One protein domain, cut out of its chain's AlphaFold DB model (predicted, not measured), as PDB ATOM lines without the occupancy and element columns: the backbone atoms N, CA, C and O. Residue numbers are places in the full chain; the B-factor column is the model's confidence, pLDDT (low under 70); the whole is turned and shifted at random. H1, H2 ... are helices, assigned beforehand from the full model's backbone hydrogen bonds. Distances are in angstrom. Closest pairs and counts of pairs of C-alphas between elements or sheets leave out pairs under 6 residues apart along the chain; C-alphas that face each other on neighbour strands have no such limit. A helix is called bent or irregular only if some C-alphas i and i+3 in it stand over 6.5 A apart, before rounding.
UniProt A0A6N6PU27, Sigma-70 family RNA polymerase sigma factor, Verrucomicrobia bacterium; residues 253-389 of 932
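Overview. This is residues 253 to 389 of the 932 residues of the protein "Sigma-70 family RNA polymerase sigma factor" of Verrucomicrobia bacterium (UniProt A0A6N6PU27). A long helix, H2, folds sharply back on itself as an open V of two arms; H1 folds along the first arm, H2a, while H3 and H4 extend the second arm, H2b, into an up-and-down set of three helices. The two sides meet near the bend of H2 and are otherwise apart. The printed part has 137 residues with four named helices, H1 to H4, and no named strand: all helix. It is loose, with a radius of gyration of the C-alphas of 17.7 A, and elongated, spanning 53 by 35 by 27 A.

Arrangement. H2, residues 279 to 337, was assigned as one helix by its hydrogen bonds but is bent, C-alphas 312 and 315 being 9.5 A apart; its arms are H2a, residues 279 to 312, and H2b, residues 315 to 337. Residues 306 to 310 of H2a alone touch residues 316 to 322 of H2b, closest at the C-alphas of Ala 310 and Leu 318, 5.1 A; the arms run opposite ways at a shallow tilt of 31 degrees. H1, residues 253 to 270, forms a hairpin with H2a at 17 degrees, closest at the C-alphas of His 270 and Pro 281, 5.8 A. H3, residues 343 to 363, forms a hairpin with H2b, closest at the C-alphas of Pro 333 and Phe 349, 5.1 A. H4, residues 374 to 389, forms a hairpin with H3 at 5 degrees, closest at the C-alphas of Gly 358 and Pro 375, 4.8 A. H1 and H4 are apart. Every O i to N i+4 pair is within hydrogen-bond range in H3, against 12 of 14 in H1, 28 of 30 in H2a, 17 of 19 in H2b and 9 of 12 in H4.

Along the chain. H2a measures 48.6 A, H2b 33.1 A, H3 30.2 A, H1 26.3 A and H4 23.9 A. C-alpha 253 is at (236.895, 274.947, 170.572), C-alpha 312 at (245.988, 258.336, 186.638). H1 is only just irregular: C-alphas 254 and 257 are 7.0 A apart. H4 has a kink of 25 degrees near residue 382.

Size, cuts and confidence. The C-alphas farthest apart, of Asp 277 and Gly 365, are 53.6 A apart. The printed part has no cut and no long link; residues 274 to 279 stand free. Confidence under 70 includes residues 309 to 319.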
ATOM      1  N   ILE A 253     238.171 274.297 170.907       61.47
ATOM      2  CA  ILE A 253     236.895 274.947 170.572       61.47
ATOM      3  C   ILE A 253     236.497 275.938 171.678       61.47
ATOM      4  O   ILE A 253     236.099 277.064 171.380       61.47
ATOM      5  N   GLY A 254     236.683 275.563 172.948       56.28
ATOM      6  CA  GLY A 254     236.451 276.447 174.096       56.28
ATOM      7  C   GLY A 254     237.362 277.682 174.136       56.28
ATOM      8  O   GLY A 254     236.970 278.708 174.685       56.28
ATOM      9  N   SER A 255     238.548 277.621 173.521       66.38
ATOM     10  CA  SER A 255     239.495 278.743 173.445       66.38
ATOM     11  C   SER A 255     239.188 279.760 172.337       66.38
ATOM     12  O   SER A 255     239.661 280.895 172.411       66.38
ATOM     13  N   LEU A 256     238.371 279.403 171.334       71.31
ATOM     14  CA  LEU A 256     238.071 280.264 170.178       71.31
ATOM     15  C   LEU A 256     237.508 281.647 170.558       71.31
ATOM     16  O   LEU A 256     237.975 282.638 169.990       71.31
ATOM     17  N   PRO A 257     236.582 281.784 171.532       74.50
ATOM     18  CA  PRO A 257     236.146 283.096 172.006       74.50
ATOM     19  C   PRO A 257     237.303 283.931 172.574       74.50
ATOM     20  O   PRO A 257     237.374 285.133 172.322       74.50
ATOM     21  N   GLY A 258     238.245 283.296 173.279       73.12
ATOM     22  CA  GLY A 258     239.457 283.937 173.792       73.12
ATOM     23  C   GLY A 258     240.397 284.401 172.676       73.12
ATOM     24  O   GLY A 258     240.935 285.503 172.752       73.12
ATOM     25  N   ILE A 259     240.537 283.615 171.606       79.06
ATOM     26  CA  ILE A 259     241.328 283.966 170.414       79.06
ATOM     27  C   ILE A 259     240.695 285.152 169.672       79.06
ATOM     28  O   ILE A 259     241.393 286.104 169.322       79.06
ATOM     29  N   LEU A 260     239.374 285.142 169.471       80.50
ATOM     30  CA  LEU A 260     238.641 286.259 168.858       80.50
ATOM     31  C   LEU A 260     238.748 287.534 169.702       80.50
ATOM     32  O   LEU A 260     238.967 288.625 169.167       80.50
ATOM     33  N   PHE A 261     238.635 287.393 171.024       81.12
ATOM     34  CA  PHE A 261     238.810 288.484 171.973       81.12
ATOM     35  C   PHE A 261     240.219 289.078 171.891       81.12
ATOM     36  O   PHE A 261     240.378 290.289 171.721       81.12
ATOM     37  N   ALA A 262     241.236 288.218 171.939       80.19
ATOM     38  CA  ALA A 262     242.631 288.580 171.779       80.19
ATOM     39  C   ALA A 262     242.829 289.341 170.452       80.19
ATOM     40  O   ALA A 262     243.305 290.479 170.443       80.19
ATOM     41  N   TRP A 263     242.387 288.772 169.332       85.62
ATOM     42  CA  TRP A 263     242.484 289.401 168.016       85.62
ATOM     43  C   TRP A 263     241.852 290.801 167.981       85.62
ATOM     44  O   TRP A 263     242.474 291.762 167.514       85.62
ATOM     45  N   ARG A 264     240.646 290.957 168.541       85.19
ATOM     46  CA  ARG A 264     239.955 292.252 168.606       85.19
ATOM     47  C   ARG A 264     240.705 293.262 169.475       85.19
ATOM     48  O   ARG A 264     240.808 294.422 169.073       85.19
ATOM     49  N   PHE A 265     241.233 292.829 170.620       85.19
ATOM     50  CA  PHE A 265     242.047 293.656 171.512       85.19
ATOM     51  C   PHE A 265     243.297 294.168 170.791       85.19
ATOM     52  O   PHE A 265     243.578 295.363 170.819       85.19
ATOM     53  N   SER A 266     243.999 293.291 170.072       84.50
ATOM     54  CA  SER A 266     245.181 293.661 169.292       84.50
ATOM     55  C   SER A 266     244.878 294.707 168.228       84.50
ATOM     56  O   SER A 266     245.587 295.704 168.124       84.50
ATOM     57  N   LYS A 267     243.763 294.548 167.505       86.25
ATOM     58  CA  LYS A 267     243.330 295.523 166.497       86.25
ATOM     59  C   LYS A 267     243.011 296.896 167.099       86.25
ATOM     60  O   LYS A 267     243.229 297.911 166.444       86.25
ATOM     61  N   LEU A 268     242.465 296.941 168.318       86.12
ATOM     62  CA  LEU A 268     242.210 298.199 169.028       86.12
ATOM     63  C   LEU A 268     243.508 298.850 169.517       86.12
ATOM     64  O   LEU A 268     243.640 300.062 169.402       86.12
ATOM     65  N   GLU A 269     244.453 298.057 170.024       85.94
ATOM     66  CA  GLU A 269     245.743 298.563 170.503       85.94
ATOM     67  C   GLU A 269     246.617 299.077 169.358       85.94
ATOM     68  O   GLU A 269     247.228 300.131 169.474       85.94
ATOM     69  N   HIS A 270     246.624 298.385 168.217       85.75
ATOM     70  CA  HIS A 270     247.380 298.801 167.038       85.75
ATOM     71  C   HIS A 270     246.957 300.196 166.542       85.75
ATOM     72  O   HIS A 270     247.799 301.015 166.196       85.75
ATOM     73  N   ARG A 271     245.656 300.514 166.612       86.19
ATOM     74  CA  ARG A 271     245.116 301.848 166.281       86.19
ATOM     75  C   ARG A 271     245.468 302.936 167.299       86.19
ATOM     76  O   ARG A 271     245.207 304.102 167.034       86.19
ATOM     77  N   ASN A 272     245.975 302.563 168.475       87.62
ATOM     78  CA  ASN A 272     246.316 303.502 169.540       87.62
ATOM     79  C   ASN A 272     247.727 304.092 169.378       87.62
ATOM     80  O   ASN A 272     248.032 305.100 170.015       87.62
ATOM     81  N   PHE A 273     248.585 303.473 168.561       88.06
ATOM     82  CA  PHE A 273     249.902 304.016 168.233       88.06
ATOM     83  C   PHE A 273     249.766 305.254 167.346       88.06
ATOM     84  O   PHE A 273     248.902 305.302 166.470       88.06
ATOM     85  N   LEU A 274     250.611 306.252 167.608       87.31
ATOM     86  CA  LEU A 274     250.618 307.517 166.873       87.31
ATOM     87  C   LEU A 274     251.138 307.328 165.440       87.31
ATOM     88  O   LEU A 274     250.528 307.815 164.496       87.31
ATOM     89  N   ASP A 275     252.199 306.538 165.289       87.38
ATOM     90  CA  ASP A 275     252.683 306.013 164.012       87.38
ATOM     91  C   ASP A 275     252.230 304.552 163.871       87.38
ATOM     92  O   ASP A 275     252.722 303.686 164.596       87.38
ATOM     93  N   GLN A 276     251.255 304.288 162.995       84.12
ATOM     94  CA  GLN A 276     250.657 302.954 162.818       84.12
ATOM     95  C   GLN A 276     251.523 302.012 161.975       84.12
ATOM     96  O   GLN A 276     251.456 300.795 162.171       84.12
ATOM     97  N   ASP A 277     252.360 302.562 161.096       82.50
ATOM     98  CA  ASP A 277     253.220 301.796 160.190       82.50
ATOM     99  C   ASP A 277     254.659 301.662 160.716       82.50
ATOM    100  O   ASP A 277     255.446 300.865 160.198       82.50
ATOM    101  N   GLY A 278     254.993 302.373 161.795       83.50
ATOM    102  CA  GLY A 278     256.280 302.308 162.474       83.50
ATOM    103  C   GLY A 278     256.637 300.952 163.092       83.50
ATOM    104  O   GLY A 278     255.828 300.033 163.251       83.50
ATOM    105  N   PHE A 279     257.892 300.834 163.533       84.25
ATOM    106  CA  PHE A 279     258.447 299.573 164.039       84.25
ATOM    107  C   PHE A 279     257.758 299.064 165.330       84.25
ATOM    108  O   PHE A 279     257.664 297.854 165.547       84.25
ATOM    109  N   ARG A 280     257.238 299.961 166.189       86.81
ATOM    110  CA  ARG A 280     256.553 299.611 167.456       86.81
ATOM    111  C   ARG A 280     255.249 298.823 167.222       86.81
ATOM    112  O   ARG A 280     255.123 297.727 167.779       86.81
ATOM    113  N   PRO A 281     254.295 299.300 166.396       85.62
ATOM    114  CA  PRO A 281     253.128 298.513 166.009       85.62
ATOM    115  C   PRO A 281     253.476 297.200 165.299       85.62
ATOM    116  O   PRO A 281     252.789 296.200 165.520       85.62
ATOM    117  N   GLN A 282     254.537 297.166 164.483       84.12
ATOM    118  CA  GLN A 282     254.984 295.937 163.814       84.12
ATOM    119  C   GLN A 282     255.484 294.881 164.813       84.12
ATOM    120  O   GLN A 282     255.066 293.721 164.743       84.12
ATOM    121  N   LEU A 283     256.316 295.282 165.783       84.50
ATOM    122  CA  LEU A 283     256.751 294.438 166.904       84.50
ATOM    123  C   LEU A 283     255.559 293.916 167.704       84.50
ATOM    124  O   LEU A 283     255.462 292.716 167.970       84.50
ATOM    125  N   TYR A 284     254.623 294.807 168.037       85.06
ATOM    126  CA  TYR A 284     253.394 294.439 168.731       85.06
ATOM    127  C   TYR A 284     252.583 293.412 167.925       85.06
ATOM    128  O   TYR A 284     252.147 292.396 168.466       85.06
ATOM    129  N   GLY A 285     252.435 293.618 166.613       84.94
ATOM    130  CA  GLY A 285     251.737 292.704 165.712       84.94
ATOM    131  C   GLY A 285     252.423 291.343 165.549       84.94
ATOM    132  O   GLY A 285     251.729 290.326 165.456       84.94
ATOM    133  N   LYS A 286     253.763 291.285 165.524       85.75
ATOM    134  CA  LYS A 286     254.532 290.024 165.531       85.75
ATOM    135  C   LYS A 286     254.316 289.257 166.841       85.75
ATOM    136  O   LYS A 286     253.926 288.088 166.797       85.75
ATOM    137  N   PHE A 287     254.453 289.935 167.987       84.75
ATOM    138  CA  PHE A 287     254.170 289.355 169.306       84.75
ATOM    139  C   PHE A 287     252.764 288.792 169.391       84.75
ATOM    140  O   PHE A 287     252.559 287.653 169.811       84.75
ATOM    141  N   PHE A 288     251.790 289.565 168.925       83.56
ATOM    142  CA  PHE A 288     250.404 289.158 169.004       83.56
ATOM    143  C   PHE A 288     250.075 287.955 168.117       83.56
ATOM    144  O   PHE A 288     249.326 287.071 168.527       83.56
ATOM    145  N   ARG A 289     250.657 287.882 166.914       85.00
ATOM    146  CA  ARG A 289     250.541 286.702 166.046       85.00
ATOM    147  C   ARG A 289     251.146 285.466 166.707       85.00
ATOM    148  O   ARG A 289     250.504 284.421 166.718       85.00
ATOM    149  N   SER A 290     252.330 285.593 167.309       84.94
ATOM    150  CA  SER A 290     252.951 284.502 168.070       84.94
ATOM    151  C   SER A 290     252.070 284.053 169.246       84.94
ATOM    152  O   SER A 290     251.892 282.855 169.454       84.94
ATOM    153  N   PHE A 291     251.450 284.994 169.964       83.12
ATOM    154  CA  PHE A 291     250.507 284.701 171.046       83.12
ATOM    155  C   PHE A 291     249.259 283.947 170.557       83.12
ATOM    156  O   PHE A 291     248.890 282.937 171.153       83.12
ATOM    157  N   LEU A 292     248.637 284.391 169.455       83.06
ATOM    158  CA  LEU A 292     247.428 283.771 168.891       83.06
ATOM    159  C   LEU A 292     247.626 282.299 168.505       83.06
ATOM    160  O   LEU A 292     246.681 281.527 168.614       83.06
ATOM    161  N   TRP A 293     248.834 281.910 168.085       80.44
ATOM    162  CA  TRP A 293     249.164 280.520 167.745       80.44
ATOM    163  C   TRP A 293     249.732 279.721 168.924       80.44
ATOM    164  O   TRP A 293     249.417 278.542 169.081       80.44
ATOM    165  N   GLY A 294     250.550 280.346 169.775       79.81
ATOM    166  CA  GLY A 294     251.194 279.674 170.905       79.81
ATOM    167  C   GLY A 294     250.246 279.384 172.069       79.81
ATOM    168  O   GLY A 294     250.360 278.345 172.716       79.81
ATOM    169  N   PHE A 295     249.286 280.273 172.331       76.19
ATOM    170  CA  PHE A 295     248.358 280.126 173.452       76.19
ATOM    171  C   PHE A 295     247.393 278.931 173.298       76.19
ATOM    172  O   PHE A 295     247.274 278.156 174.250       76.19
ATOM    173  N   PRO A 296     246.765 278.685 172.128       76.94
ATOM    174  CA  PRO A 296     245.944 277.491 171.925       76.94
ATOM    175  C   PRO A 296     246.745 276.197 172.069       76.94
ATOM    176  O   PRO A 296     246.262 275.253 172.685       76.94
ATOM    177  N   LEU A 297     247.986 276.162 171.570       79.44
ATOM    178  CA  LEU A 297     248.871 275.006 171.727       79.44
ATOM    179  C   LEU A 297     249.151 274.707 173.207       79.44
ATOM    180  O   LEU A 297     249.100 273.552 173.625       79.44
ATOM    181  N   LEU A 298     249.391 275.744 174.013       75.62
ATOM    182  CA  LEU A 298     249.592 275.604 175.454       75.62
ATOM    183  C   LEU A 298     248.324 275.100 176.161       75.62
ATOM    184  O   LEU A 298     248.421 274.236 177.028       75.62
ATOM    185  N   ILE A 299     247.138 275.570 175.755       72.69
ATOM    186  CA  ILE A 299     245.852 275.052 176.255       72.69
ATOM    187  C   ILE A 299     245.675 273.577 175.893       72.69
ATOM    188  O   ILE A 299     245.237 272.805 176.741       72.69
ATOM    189  N   ILE A 300     246.019 273.169 174.669       74.25
ATOM    190  CA  ILE A 300     245.956 271.763 174.241       74.25
ATOM    191  C   ILE A 300     246.876 270.915 175.109       74.25
ATOM    192  O   ILE A 300     246.427 269.920 175.672       74.25
ATOM    193  N   LEU A 301     248.142 271.317 175.247       76.56
ATOM    194  CA  LEU A 301     249.128 270.592 176.045       76.56
ATOM    195  C   LEU A 301     248.661 270.450 177.499       76.56
ATOM    196  O   LEU A 301     248.731 269.370 178.081       76.56
ATOM    197  N   PHE A 302     248.121 271.529 178.061       73.62
ATOM    198  CA  PHE A 302     247.561 271.548 179.404       73.62
ATOM    199  C   PHE A 302     246.310 270.669 179.536       73.62
ATOM    200  O   PHE A 302     246.168 269.948 180.520       73.62
ATOM    201  N   ALA A 303     245.416 270.673 178.546       68.88
ATOM    202  CA  ALA A 303     244.234 269.816 178.523       68.88
ATOM    203  C   ALA A 303     244.609 268.331 178.432       68.88
ATOM    204  O   ALA A 303     244.042 267.520 179.164       68.88
ATOM    205  N   VAL A 304     245.591 267.981 177.591       73.69
ATOM    206  CA  VAL A 304     246.170 266.629 177.515       73.69
ATOM    207  C   VAL A 304     246.742 266.231 178.872       73.69
ATOM    208  O   VAL A 304     246.381 265.187 179.403       73.69
ATOM    209  N   PHE A 305     247.587 267.080 179.462       75.19
ATOM    210  CA  PHE A 305     248.218 266.816 180.752       75.19
ATOM    211  C   PHE A 305     247.188 266.606 181.870       75.19
ATOM    212  O   PHE A 305     247.266 265.627 182.607       75.19
ATOM    213  N   ASN A 306     246.175 267.473 181.957       68.38
ATOM    214  CA  ASN A 306     245.096 267.352 182.935       68.38
ATOM    215  C   ASN A 306     244.255 266.093 182.733       68.38
ATOM    216  O   ASN A 306     243.866 265.463 183.712       68.38
ATOM    217  N   HIS A 307     243.979 265.715 181.485       68.25
ATOM    218  CA  HIS A 307     243.263 264.479 181.187       68.25
ATOM    219  C   HIS A 307     244.070 263.255 181.633       68.25
ATOM    220  O   HIS A 307     243.531 262.385 182.315       68.25
ATOM    221  N   SER A 308     245.371 263.230 181.333       71.94
ATOM    222  CA  SER A 308     246.279 262.168 181.776       71.94
ATOM    223  C   SER A 308     246.369 262.083 183.302       71.94
ATOM    224  O   SER A 308     246.286 260.991 183.860       71.94
ATOM    225  N   MET A 309     246.467 263.220 183.999       68.19
ATOM    226  CA  MET A 309     246.504 263.264 185.467       68.19
ATOM    227  C   MET A 309     245.178 262.828 186.100       68.19
ATOM    228  O   MET A 309     245.176 262.085 187.081       68.19
ATOM    229  N   ALA A 310     244.046 263.236 185.520       62.66
ATOM    230  CA  ALA A 310     242.725 262.797 185.961       62.66
ATOM    231  C   ALA A 310     242.517 261.289 185.749       62.66
ATOM    232  O   ALA A 310     241.908 260.638 186.595       62.66
ATOM    233  N   ALA A 311     243.041 260.724 184.657       66.06
ATOM    234  CA  ALA A 311     242.996 259.286 184.397       66.06
ATOM    235  C   ALA A 311     243.883 258.485 185.367       66.06
ATOM    236  O   ALA A 311     243.489 257.403 185.791       66.06
ATOM    237  N   ALA A 312     245.050 259.017 185.745       69.44
ATOM    238  CA  ALA A 312     245.988 258.336 186.638       69.44
ATOM    239  C   ALA A 312     245.572 258.385 188.121       69.44
ATOM    240  O   ALA A 312     245.711 257.392 188.830       69.44
ATOM    241  N   TRP A 313     245.076 259.532 188.601       63.34
ATOM    242  CA  TRP A 313     244.903 259.813 190.038       63.34
ATOM    243  C   TRP A 313     243.536 260.422 190.405       63.34
ATOM    244  O   TRP A 313     243.344 260.936 191.513       63.34
ATOM    245  N   GLY A 314     242.568 260.402 189.485       69.94
ATOM    246  CA  GLY A 314     241.224 260.934 189.709       69.94
ATOM    247  C   GLY A 314     241.174 262.456 189.916       69.94
ATOM    248  O   GLY A 314     242.096 263.203 189.588       69.94
ATOM    249  N   ILE A 315     240.065 262.947 190.483       63.91
ATOM    250  CA  ILE A 315     239.800 264.391 190.661       63.91
ATOM    251  C   ILE A 315     240.784 265.043 191.645       63.91
ATOM    252  O   ILE A 315     241.159 266.201 191.461       63.91
ATOM    253  N   LYS A 316     241.233 264.321 192.680       63.62
ATOM    254  CA  LYS A 316     242.245 264.830 193.622       63.62
ATOM    255  C   LYS A 316     243.587 265.039 192.917       63.62
ATOM    256  O   LYS A 316     244.186 266.103 193.066       63.62
ATOM    257  N   GLY A 317     243.998 264.087 192.075       64.44
ATOM    258  CA  GLY A 317     245.179 264.221 191.221       64.44
ATOM    259  C   GLY A 317     245.116 265.430 190.289       64.44
ATOM    260  O   GLY A 317     246.098 266.156 190.163       64.44
ATOM    261  N   LEU A 318     243.942 265.710 189.714       68.69
ATOM    262  CA  LEU A 318     243.720 266.890 188.875       68.69
ATOM    263  C   LEU A 318     243.946 268.211 189.633       68.69
ATOM    264  O   LEU A 318     244.640 269.091 189.127       68.69
ATOM    265  N   HIS A 319     243.395 268.363 190.842       69.06
ATOM    266  CA  HIS A 319     243.574 269.594 191.628       69.06
ATOM    267  C   HIS A 319     245.024 269.785 192.084       69.06
ATOM    268  O   HIS A 319     245.525 270.909 192.071       69.06
ATOM    269  N   ILE A 320     245.716 268.700 192.439       71.44
ATOM    270  CA  ILE A 320     247.139 268.735 192.804       71.44
ATOM    271  C   ILE A 320     247.989 269.127 191.592       71.44
ATOM    272  O   ILE A 320     248.813 270.033 191.694       71.44
ATOM    273  N   ALA A 321     247.759 268.505 190.434       71.06
ATOM    274  CA  ALA A 321     248.461 268.829 189.193       71.06
ATOM    275  C   ALA A 321     248.249 270.297 188.785       71.06
ATOM    276  O   ALA A 321     249.206 270.994 188.446       71.06
ATOM    277  N   LEU A 322     247.011 270.790 188.897       72.06
ATOM    278  CA  LEU A 322     246.670 272.192 188.669       72.06
ATOM    279  C   LEU A 322     247.373 273.119 189.673       72.06
ATOM    280  O   LEU A 322     247.932 274.142 189.284       72.06
ATOM    281  N   GLY A 323     247.392 272.748 190.954       71.38
ATOM    282  CA  GLY A 323     248.090 273.482 192.009       71.38
ATOM    283  C   GLY A 323     249.594 273.588 191.751       71.38
ATOM    284  O   GLY A 323     250.142 274.686 191.822       71.38
ATOM    285  N   ILE A 324     250.248 272.483 191.373       75.00
ATOM    286  CA  ILE A 324     251.674 272.445 191.007       75.00
ATOM    287  C   ILE A 324     251.938 273.308 189.773       75.00
ATOM    288  O   ILE A 324     252.875 274.103 189.765       75.00
ATOM    289  N   PHE A 325     251.102 273.198 188.741       76.38
ATOM    290  CA  PHE A 325     251.248 273.991 187.524       76.38
ATOM    291  C   PHE A 325     251.174 275.496 187.812       76.38
ATOM    292  O   PHE A 325     252.038 276.259 187.380       76.38
ATOM    293  N   ILE A 326     250.184 275.934 188.595       74.06
ATOM    294  CA  ILE A 326     250.055 277.353 188.950       74.06
ATOM    295  C   ILE A 326     251.163 277.776 189.917       74.06
ATOM    296  O   ILE A 326     251.666 278.890 189.801       74.06
ATOM    297  N   PHE A 327     251.617 276.903 190.818       79.00
ATOM    298  CA  PHE A 327     252.793 277.170 191.645       79.00
ATOM    299  C   PHE A 327     254.044 277.430 190.789       79.00
ATOM    300  O   PHE A 327     254.712 278.443 190.987       79.00
ATOM    301  N   LEU A 328     254.310 276.601 189.774       77.94
ATOM    302  CA  LEU A 328     255.414 276.816 188.828       77.94
ATOM    303  C   LEU A 328     255.267 278.141 188.068       77.94
ATOM    304  O   LEU A 328     256.240 278.885 187.941       77.94
ATOM    305  N   ILE A 329     254.051 278.487 187.631       74.25
ATOM    306  CA  ILE A 329     253.771 279.800 187.031       74.25
ATOM    307  C   ILE A 329     254.028 280.932 188.032       74.25
ATOM    308  O   ILE A 329     254.534 281.972 187.631       74.25
ATOM    309  N   THR A 330     253.740 280.741 189.321       78.00
ATOM    310  CA  THR A 330     253.927 281.744 190.388       78.00
ATOM    311  C   THR A 330     255.401 282.028 190.677       78.00
ATOM    312  O   THR A 330     255.752 283.155 191.035       78.00
ATOM    313  N   LEU A 331     256.289 281.051 190.459       80.31
ATOM    314  CA  LEU A 331     257.737 281.259 190.574       80.31
ATOM    315  C   LEU A 331     258.250 282.313 189.578       80.31
ATOM    316  O   LEU A 331     259.219 283.010 189.877       80.31
ATOM    317  N   MET A 332     257.588 282.478 188.427       74.12
ATOM    318  CA  MET A 332     257.964 283.458 187.406       74.12
ATOM    319  C   MET A 332     257.835 284.914 187.902       74.12
ATOM    320  O   MET A 332     258.861 285.596 187.967       74.12
ATOM    321  N   PRO A 333     256.649 285.421 188.308       73.69
ATOM    322  CA  PRO A 333     256.533 286.762 188.864       73.69
ATOM    323  C   PRO A 333     257.287 286.904 190.189       73.69
ATOM    324  O   PRO A 333     257.819 287.978 190.434       73.69
ATOM    325  N   ALA A 334     257.421 285.849 191.007       81.19
ATOM    326  CA  ALA A 334     258.232 285.894 192.232       81.19
ATOM    327  C   ALA A 334     259.697 286.242 191.933       81.19
ATOM    328  O   ALA A 334     260.288 287.121 192.562       81.19
ATOM    329  N   ARG A 335     260.271 285.574 190.926       78.25
ATOM    330  CA  ARG A 335     261.635 285.823 190.461       78.25
ATOM    331  C   ARG A 335     261.768 287.209 189.835       78.25
ATOM    332  O   ARG A 335     262.722 287.920 190.143       78.25
ATOM    333  N   LEU A 336     260.801 287.618 189.013       74.94
ATOM    334  CA  LEU A 336     260.783 288.954 188.410       74.94
ATOM    335  C   LEU A 336     260.665 290.060 189.469       74.94
ATOM    336  O   LEU A 336     261.291 291.102 189.307       74.94
ATOM    337  N   LEU A 337     259.955 289.833 190.580       80.44
ATOM    338  CA  LEU A 337     259.786 290.797 191.677       80.44
ATOM    339  C   LEU A 337     261.107 291.185 192.361       80.44
ATOM    340  O   LEU A 337     261.217 292.271 192.937       80.44
ATOM    341  N   ALA A 338     262.124 290.317 192.295       76.44
ATOM    342  CA  ALA A 338     263.448 290.604 192.843       76.44
ATOM    343  C   ALA A 338     264.084 291.853 192.193       76.44
ATOM    344  O   ALA A 338     264.795 292.607 192.871       76.44
ATOM    345  N   ILE A 339     263.769 292.088 190.912       77.75
ATOM    346  CA  ILE A 339     264.239 293.217 190.099       77.75
ATOM    347  C   ILE A 339     263.100 294.209 189.810       77.75
ATOM    348  O   ILE A 339     263.197 295.392 190.136       77.75
ATOM    349  N   HIS A 340     262.000 293.740 189.218       74.56
ATOM    350  CA  HIS A 340     260.848 294.539 188.813       74.56
ATOM    351  C   HIS A 340     259.905 294.793 189.997       74.56
ATOM    352  O   HIS A 340     258.870 294.146 190.150       74.56
ATOM    353  N   ARG A 341     260.213 295.786 190.833       77.62
ATOM    354  CA  ARG A 341     259.319 296.224 191.924       77.62
ATOM    355  C   ARG A 341     258.236 297.211 191.471       77.62
ATOM    356  O   ARG A 341     257.927 298.166 192.178       77.62
ATOM    357  N   ASN A 342     257.676 297.029 190.276       79.81
ATOM    358  CA  ASN A 342     256.601 297.900 189.799       79.81
ATOM    359  C   ASN A 342     255.217 297.410 190.290       79.81
ATOM    360  O   ASN A 342     255.053 296.220 190.574       79.81
ATOM    361  N   PRO A 343     254.199 298.293 190.364       83.38
ATOM    362  CA  PRO A 343     252.867 297.921 190.852       83.38
ATOM    363  C   PRO A 343     252.213 296.776 190.069       83.38
ATOM    364  O   PRO A 343     251.471 295.979 190.638       83.38
ATOM    365  N   PHE A 344     252.500 296.673 188.769       83.44
ATOM    366  CA  PHE A 344     251.957 295.618 187.919       83.44
ATOM    367  C   PHE A 344     252.494 294.235 188.307       83.44
ATOM    368  O   PHE A 344     251.712 293.306 188.457       83.44
ATOM    369  N   GLN A 345     253.804 294.098 188.521       82.38
ATOM    370  CA  GLN A 345     254.456 292.836 188.878       82.38
ATOM    371  C   GLN A 345     254.141 292.405 190.310       82.38
ATOM    372  O   GLN A 345     253.862 291.232 190.542       82.38
ATOM    373  N   VAL A 346     254.093 293.357 191.251       85.31
ATOM    374  CA  VAL A 346     253.595 293.107 192.618       85.31
ATOM    375  C   VAL A 346     252.171 292.558 192.560       85.31
ATOM    376  O   VAL A 346     251.862 291.545 193.185       85.31
ATOM    377  N   GLY A 347     251.330 293.191 191.744       86.75
ATOM    378  CA  GLY A 347     249.989 292.725 191.452       86.75
ATOM    379  C   GLY A 347     249.954 291.305 190.892       86.75
ATOM    380  O   GLY A 347     249.278 290.443 191.445       86.75
ATOM    381  N   MET A 348     250.681 291.047 189.803       84.00
ATOM    382  CA  MET A 348     250.711 289.736 189.145       84.00
ATOM    383  C   MET A 348     251.187 288.625 190.084       84.00
ATOM    384  O   MET A 348     250.617 287.536 190.070       84.00
ATOM    385  N   PHE A 349     252.176 288.903 190.936       87.62
ATOM    386  CA  PHE A 349     252.614 287.972 191.971       87.62
ATOM    387  C   PHE A 349     251.491 287.674 192.975       87.62
ATOM    388  O   PHE A 349     251.173 286.509 193.200       87.62
ATOM    389  N   ALA A 350     250.836 288.707 193.517       87.69
ATOM    390  CA  ALA A 350     249.710 288.537 194.437       87.69
ATOM    391  C   ALA A 350     248.547 287.759 193.796       87.69
ATOM    392  O   ALA A 350     247.981 286.868 194.425       87.69
ATOM    393  N   TYR A 351     248.231 288.041 192.529       87.06
ATOM    394  CA  TYR A 351     247.234 287.314 191.739       87.06
ATOM    395  C   TYR A 351     247.539 285.817 191.663       87.06
ATOM    396  O   TYR A 351     246.678 284.995 191.978       87.06
ATOM    397  N   CYS A 352     248.768 285.465 191.289       84.44
ATOM    398  CA  CYS A 352     249.195 284.077 191.201       84.44
ATOM    399  C   CYS A 352     249.121 283.380 192.568       84.44
ATOM    400  O   CYS A 352     248.522 282.313 192.665       84.44
ATOM    401  N   VAL A 353     249.618 284.020 193.633       87.12
ATOM    402  CA  VAL A 353     249.575 283.483 195.005       87.12
ATOM    403  C   VAL A 353     248.141 283.215 195.473       87.12
ATOM    404  O   VAL A 353     247.865 282.132 195.984       87.12
ATOM    405  N   VAL A 354     247.215 284.160 195.268       87.31
ATOM    406  CA  VAL A 354     245.798 284.005 195.651       87.31
ATOM    407  C   VAL A 354     245.166 282.802 194.951       87.31
ATOM    408  O   VAL A 354     244.489 282.000 195.597       87.31
ATOM    409  N   ILE A 355     245.414 282.635 193.648       83.75
ATOM    410  CA  ILE A 355     244.883 281.494 192.893       83.75
ATOM    411  C   ILE A 355     245.521 280.182 193.357       83.75
ATOM    412  O   ILE A 355     244.796 279.211 193.570       83.75
ATOM    413  N   THR A 356     246.844 280.132 193.546       83.94
ATOM    414  CA  THR A 356     247.539 278.921 194.010       83.94
ATOM    415  C   THR A 356     247.026 278.474 195.373       83.94
ATOM    416  O   THR A 356     246.645 277.315 195.525       83.94
ATOM    417  N   ILE A 357     246.966 279.385 196.350       85.94
ATOM    418  CA  ILE A 357     246.469 279.080 197.697       85.94
ATOM    419  C   ILE A 357     245.015 278.620 197.626       85.94
ATOM    420  O   ILE A 357     244.667 277.604 198.221       85.94
ATOM    421  N   GLY A 358     244.167 279.321 196.870       84.00
ATOM    422  CA  GLY A 358     242.756 278.966 196.767       84.00
ATOM    423  C   GLY A 358     242.513 277.603 196.108       84.00
ATOM    424  O   GLY A 358     241.647 276.857 196.559       84.00
ATOM    425  N   LEU A 359     243.292 277.228 195.088       79.56
ATOM    426  CA  LEU A 359     243.186 275.902 194.466       79.56
ATOM    427  C   LEU A 359     243.737 274.783 195.351       79.56
ATOM    428  O   LEU A 359     243.141 273.711 195.401       79.56
ATOM    429  N   LEU A 360     244.834 275.023 196.076       81.62
ATOM    430  CA  LEU A 360     245.346 274.069 197.063       81.62
ATOM    431  C   LEU A 360     244.360 273.886 198.224       81.62
ATOM    432  O   LEU A 360     244.135 272.762 198.660       81.62
ATOM    433  N   ALA A 361     243.711 274.962 198.672       82.19
ATOM    434  CA  ALA A 361     242.667 274.906 199.689       82.19
ATOM    435  C   ALA A 361     241.431 274.123 199.209       82.19
ATOM    436  O   ALA A 361     240.851 273.365 199.985       82.19
ATOM    437  N   LEU A 362     241.056 274.237 197.929       75.44
ATOM    438  CA  LEU A 362     240.040 273.368 197.319       75.44
ATOM    439  C   LEU A 362     240.492 271.903 197.280       75.44
ATOM    440  O   LEU A 362     239.723 271.019 197.647       75.44
ATOM    441  N   ALA A 363     241.743 271.638 196.890       69.19
ATOM    442  CA  ALA A 363     242.307 270.287 196.844       69.19
ATOM    443  C   ALA A 363     242.348 269.618 198.231       69.19
ATOM    444  O   ALA A 363     242.070 268.426 198.355       69.19
ATOM    445  N   ALA A 364     242.663 270.398 199.267       77.06
ATOM    446  CA  ALA A 364     242.694 269.973 200.665       77.06
ATOM    447  C   ALA A 364     241.297 269.874 201.307       77.06
ATOM    448  O   ALA A 364     241.180 269.438 202.450       77.06
ATOM    449  N   GLY A 365     240.237 270.285 200.598       73.56
ATOM    450  CA  GLY A 365     238.865 270.282 201.107       73.56
ATOM    451  C   GLY A 365     238.560 271.382 202.129       73.56
ATOM    452  O   GLY A 365     237.542 271.308 202.811       73.56
ATOM    453  N   TRP A 366     239.417 272.401 202.253       80.88
ATOM    454  CA  TRP A 366     239.202 273.547 203.146       80.88
ATOM    455  C   TRP A 366     238.133 274.505 202.612       80.88
ATOM    456  O   TRP A 366     237.459 275.180 203.388       80.88
ATOM    457  N   ILE A 367     237.972 274.566 201.288       77.06
ATOM    458  CA  ILE A 367     236.911 275.329 200.625       77.06
ATOM    459  C   ILE A 367     235.857 274.337 200.108       77.06
ATOM    460  O   ILE A 367     236.214 273.397 199.392       77.06
ATOM    461  N   PRO A 368     234.562 274.530 200.424       71.75
ATOM    462  CA  PRO A 368     233.485 273.718 199.866       71.75
ATOM    463  C   PRO A 368     233.462 273.780 198.335       71.75
ATOM    464  O   PRO A 368     233.683 274.836 197.745       71.75
ATOM    465  N   SER A 369     233.107 272.676 197.676       67.25
ATOM    466  CA  SER A 369     233.031 272.602 196.209       67.25
ATOM    467  C   SER A 369     232.033 273.590 195.589       67.25
ATOM    468  O   SER A 369     232.251 274.051 194.467       67.25
ATOM    469  N   SER A 370     230.991 274.000 196.318       67.88
ATOM    470  CA  SER A 370     230.066 275.056 195.882       67.88
ATOM    471  C   SER A 370     230.698 276.442 195.801       67.88
ATOM    472  O   SER A 370     230.258 277.270 195.004       67.88
ATOM    473  N   LEU A 371     231.785 276.670 196.540       77.69
ATOM    474  CA  LEU A 371     232.637 277.854 196.433       77.69
ATOM    475  C   LEU A 371     233.869 277.599 195.548       77.69
ATOM    476  O   LEU A 371     234.833 278.359 195.592       77.69
ATOM    477  N   GLY A 372     233.840 276.575 194.688       73.69
ATOM    478  CA  GLY A 372     234.952 276.225 193.796       73.69
ATOM    479  C   GLY A 372     235.394 277.345 192.845       73.69
ATOM    480  O   GLY A 372     236.547 277.386 192.426       73.69
ATOM    481  N   GLN A 373     234.504 278.290 192.530       81.38
ATOM    482  CA  GLN A 373     234.804 279.459 191.692       81.38
ATOM    483  C   GLN A 373     235.497 280.597 192.464       81.38
ATOM    484  O   GLN A 373     236.020 281.518 191.839       81.38
ATOM    485  N   LEU A 374     235.527 280.554 193.801       84.44
ATOM    486  CA  LEU A 374     235.987 281.655 194.651       84.44
ATOM    487  C   LEU A 374     237.452 282.055 194.398       84.44
ATOM    488  O   LEU A 374     237.697 283.253 194.241       84.44
ATOM    489  N   PRO A 375     238.424 281.125 194.268       84.62
ATOM    490  CA  PRO A 375     239.808 281.490 193.957       84.62
ATOM    491  C   PRO A 375     239.951 282.201 192.611       84.62
ATOM    492  O   PRO A 375     240.650 283.208 192.503       84.62
ATOM    493  N   MET A 376     239.256 281.697 191.586       83.25
ATOM    494  CA  MET A 376     239.268 282.307 190.260       83.25
ATOM    495  C   MET A 376     238.607 283.686 190.296       83.25
ATOM    496  O   MET A 376     239.165 284.628 189.748       83.25
ATOM    497  N   LEU A 377     237.473 283.834 190.989       86.56
ATOM    498  CA  LEU A 377     236.760 285.104 191.131       86.56
ATOM    499  C   LEU A 377     237.612 286.159 191.851       86.56
ATOM    500  O   LEU A 377     237.760 287.272 191.345       86.56
ATOM    501  N   ALA A 378     238.225 285.802 192.982       87.75
ATOM    502  CA  ALA A 378     239.141 286.679 193.712       87.75
ATOM    503  C   ALA A 378     240.345 287.078 192.844       87.75
ATOM    504  O   ALA A 378     240.708 288.255 192.784       87.75
ATOM    505  N   GLY A 379     240.908 286.118 192.104       86.56
ATOM    506  CA  GLY A 379     241.956 286.370 191.122       86.56
ATOM    507  C   GLY A 379     241.515 287.362 190.044       86.56
ATOM    508  O   GLY A 379     242.199 288.354 189.807       86.56
ATOM    509  N   THR A 380     240.366 287.160 189.398       86.12
ATOM    510  CA  THR A 380     239.887 288.051 188.327       86.12
ATOM    511  C   THR A 380     239.605 289.470 188.834       86.12
ATOM    512  O   THR A 380     239.939 290.438 188.147       86.12
ATOM    513  N   ILE A 381     239.061 289.614 190.049       88.12
ATOM    514  CA  ILE A 381     238.878 290.921 190.703       88.12
ATOM    515  C   ILE A 381     240.226 291.602 190.922       88.12
ATOM    516  O   ILE A 381     240.394 292.770 190.578       88.12
ATOM    517  N   LEU A 382     241.211 290.881 191.449       88.38
ATOM    518  CA  LEU A 382     242.546 291.428 191.649       88.38
ATOM    519  C   LEU A 382     243.180 291.830 190.302       88.38
ATOM    520  O   LEU A 382     243.694 292.940 190.161       88.38
ATOM    521  N   PHE A 383     243.043 290.991 189.271       85.12
ATOM    522  CA  PHE A 383     243.549 291.259 187.924       85.12
ATOM    523  C   PHE A 383     242.935 292.518 187.290       85.12
ATOM    524  O   PHE A 383     243.653 293.279 186.640       85.12
ATOM    525  N   LEU A 384     241.650 292.807 187.531       85.81
ATOM    526  CA  LEU A 384     240.990 294.044 187.085       85.81
ATOM    527  C   LEU A 384     241.706 295.316 187.562       85.81
ATOM    528  O   LEU A 384     241.822 296.279 186.796       85.81
ATOM    529  N   PHE A 385     242.190 295.330 188.807       84.81
ATOM    530  CA  PHE A 385     242.927 296.468 189.364       84.81
ATOM    531  C   PHE A 385     244.365 296.518 188.845       84.81
ATOM    532  O   PHE A 385     244.857 297.589 188.481       84.81
ATOM    533  N   ILE A 386     245.013 295.356 188.741       85.69
ATOM    534  CA  ILE A 386     246.401 295.237 188.280       85.69
ATOM    535  C   ILE A 386     246.536 295.674 186.824       85.69
ATOM    536  O   ILE A 386     247.465 296.406 186.481       85.69
ATOM    537  N   PHE A 387     245.591 295.280 185.965       81.12
ATOM    538  CA  PHE A 387     245.670 295.507 184.523       81.12
ATOM    539  C   PHE A 387     245.780 296.995 184.151       81.12
ATOM    540  O   PHE A 387     246.405 297.335 183.151       81.12
ATOM    541  N   LYS A 388     245.262 297.910 184.987       77.94
ATOM    542  CA  LYS A 388     245.412 299.369 184.805       77.94
ATOM    543  C   LYS A 388     246.878 299.826 184.795       77.94
ATOM    544  O   LYS A 388     247.197 300.863 184.215       77.94
ATOM    545  N   HIS A 389     247.761 299.074 185.443       79.31
ATOM    546  CA  HIS A 389     249.187 299.368 185.535       79.31
ATOM    547  C   HIS A 389     250.026 298.620 184.491       79.31
ATOM    548  O   HIS A 389     251.251 298.724 184.528       79.31
TER     549      HIS A 389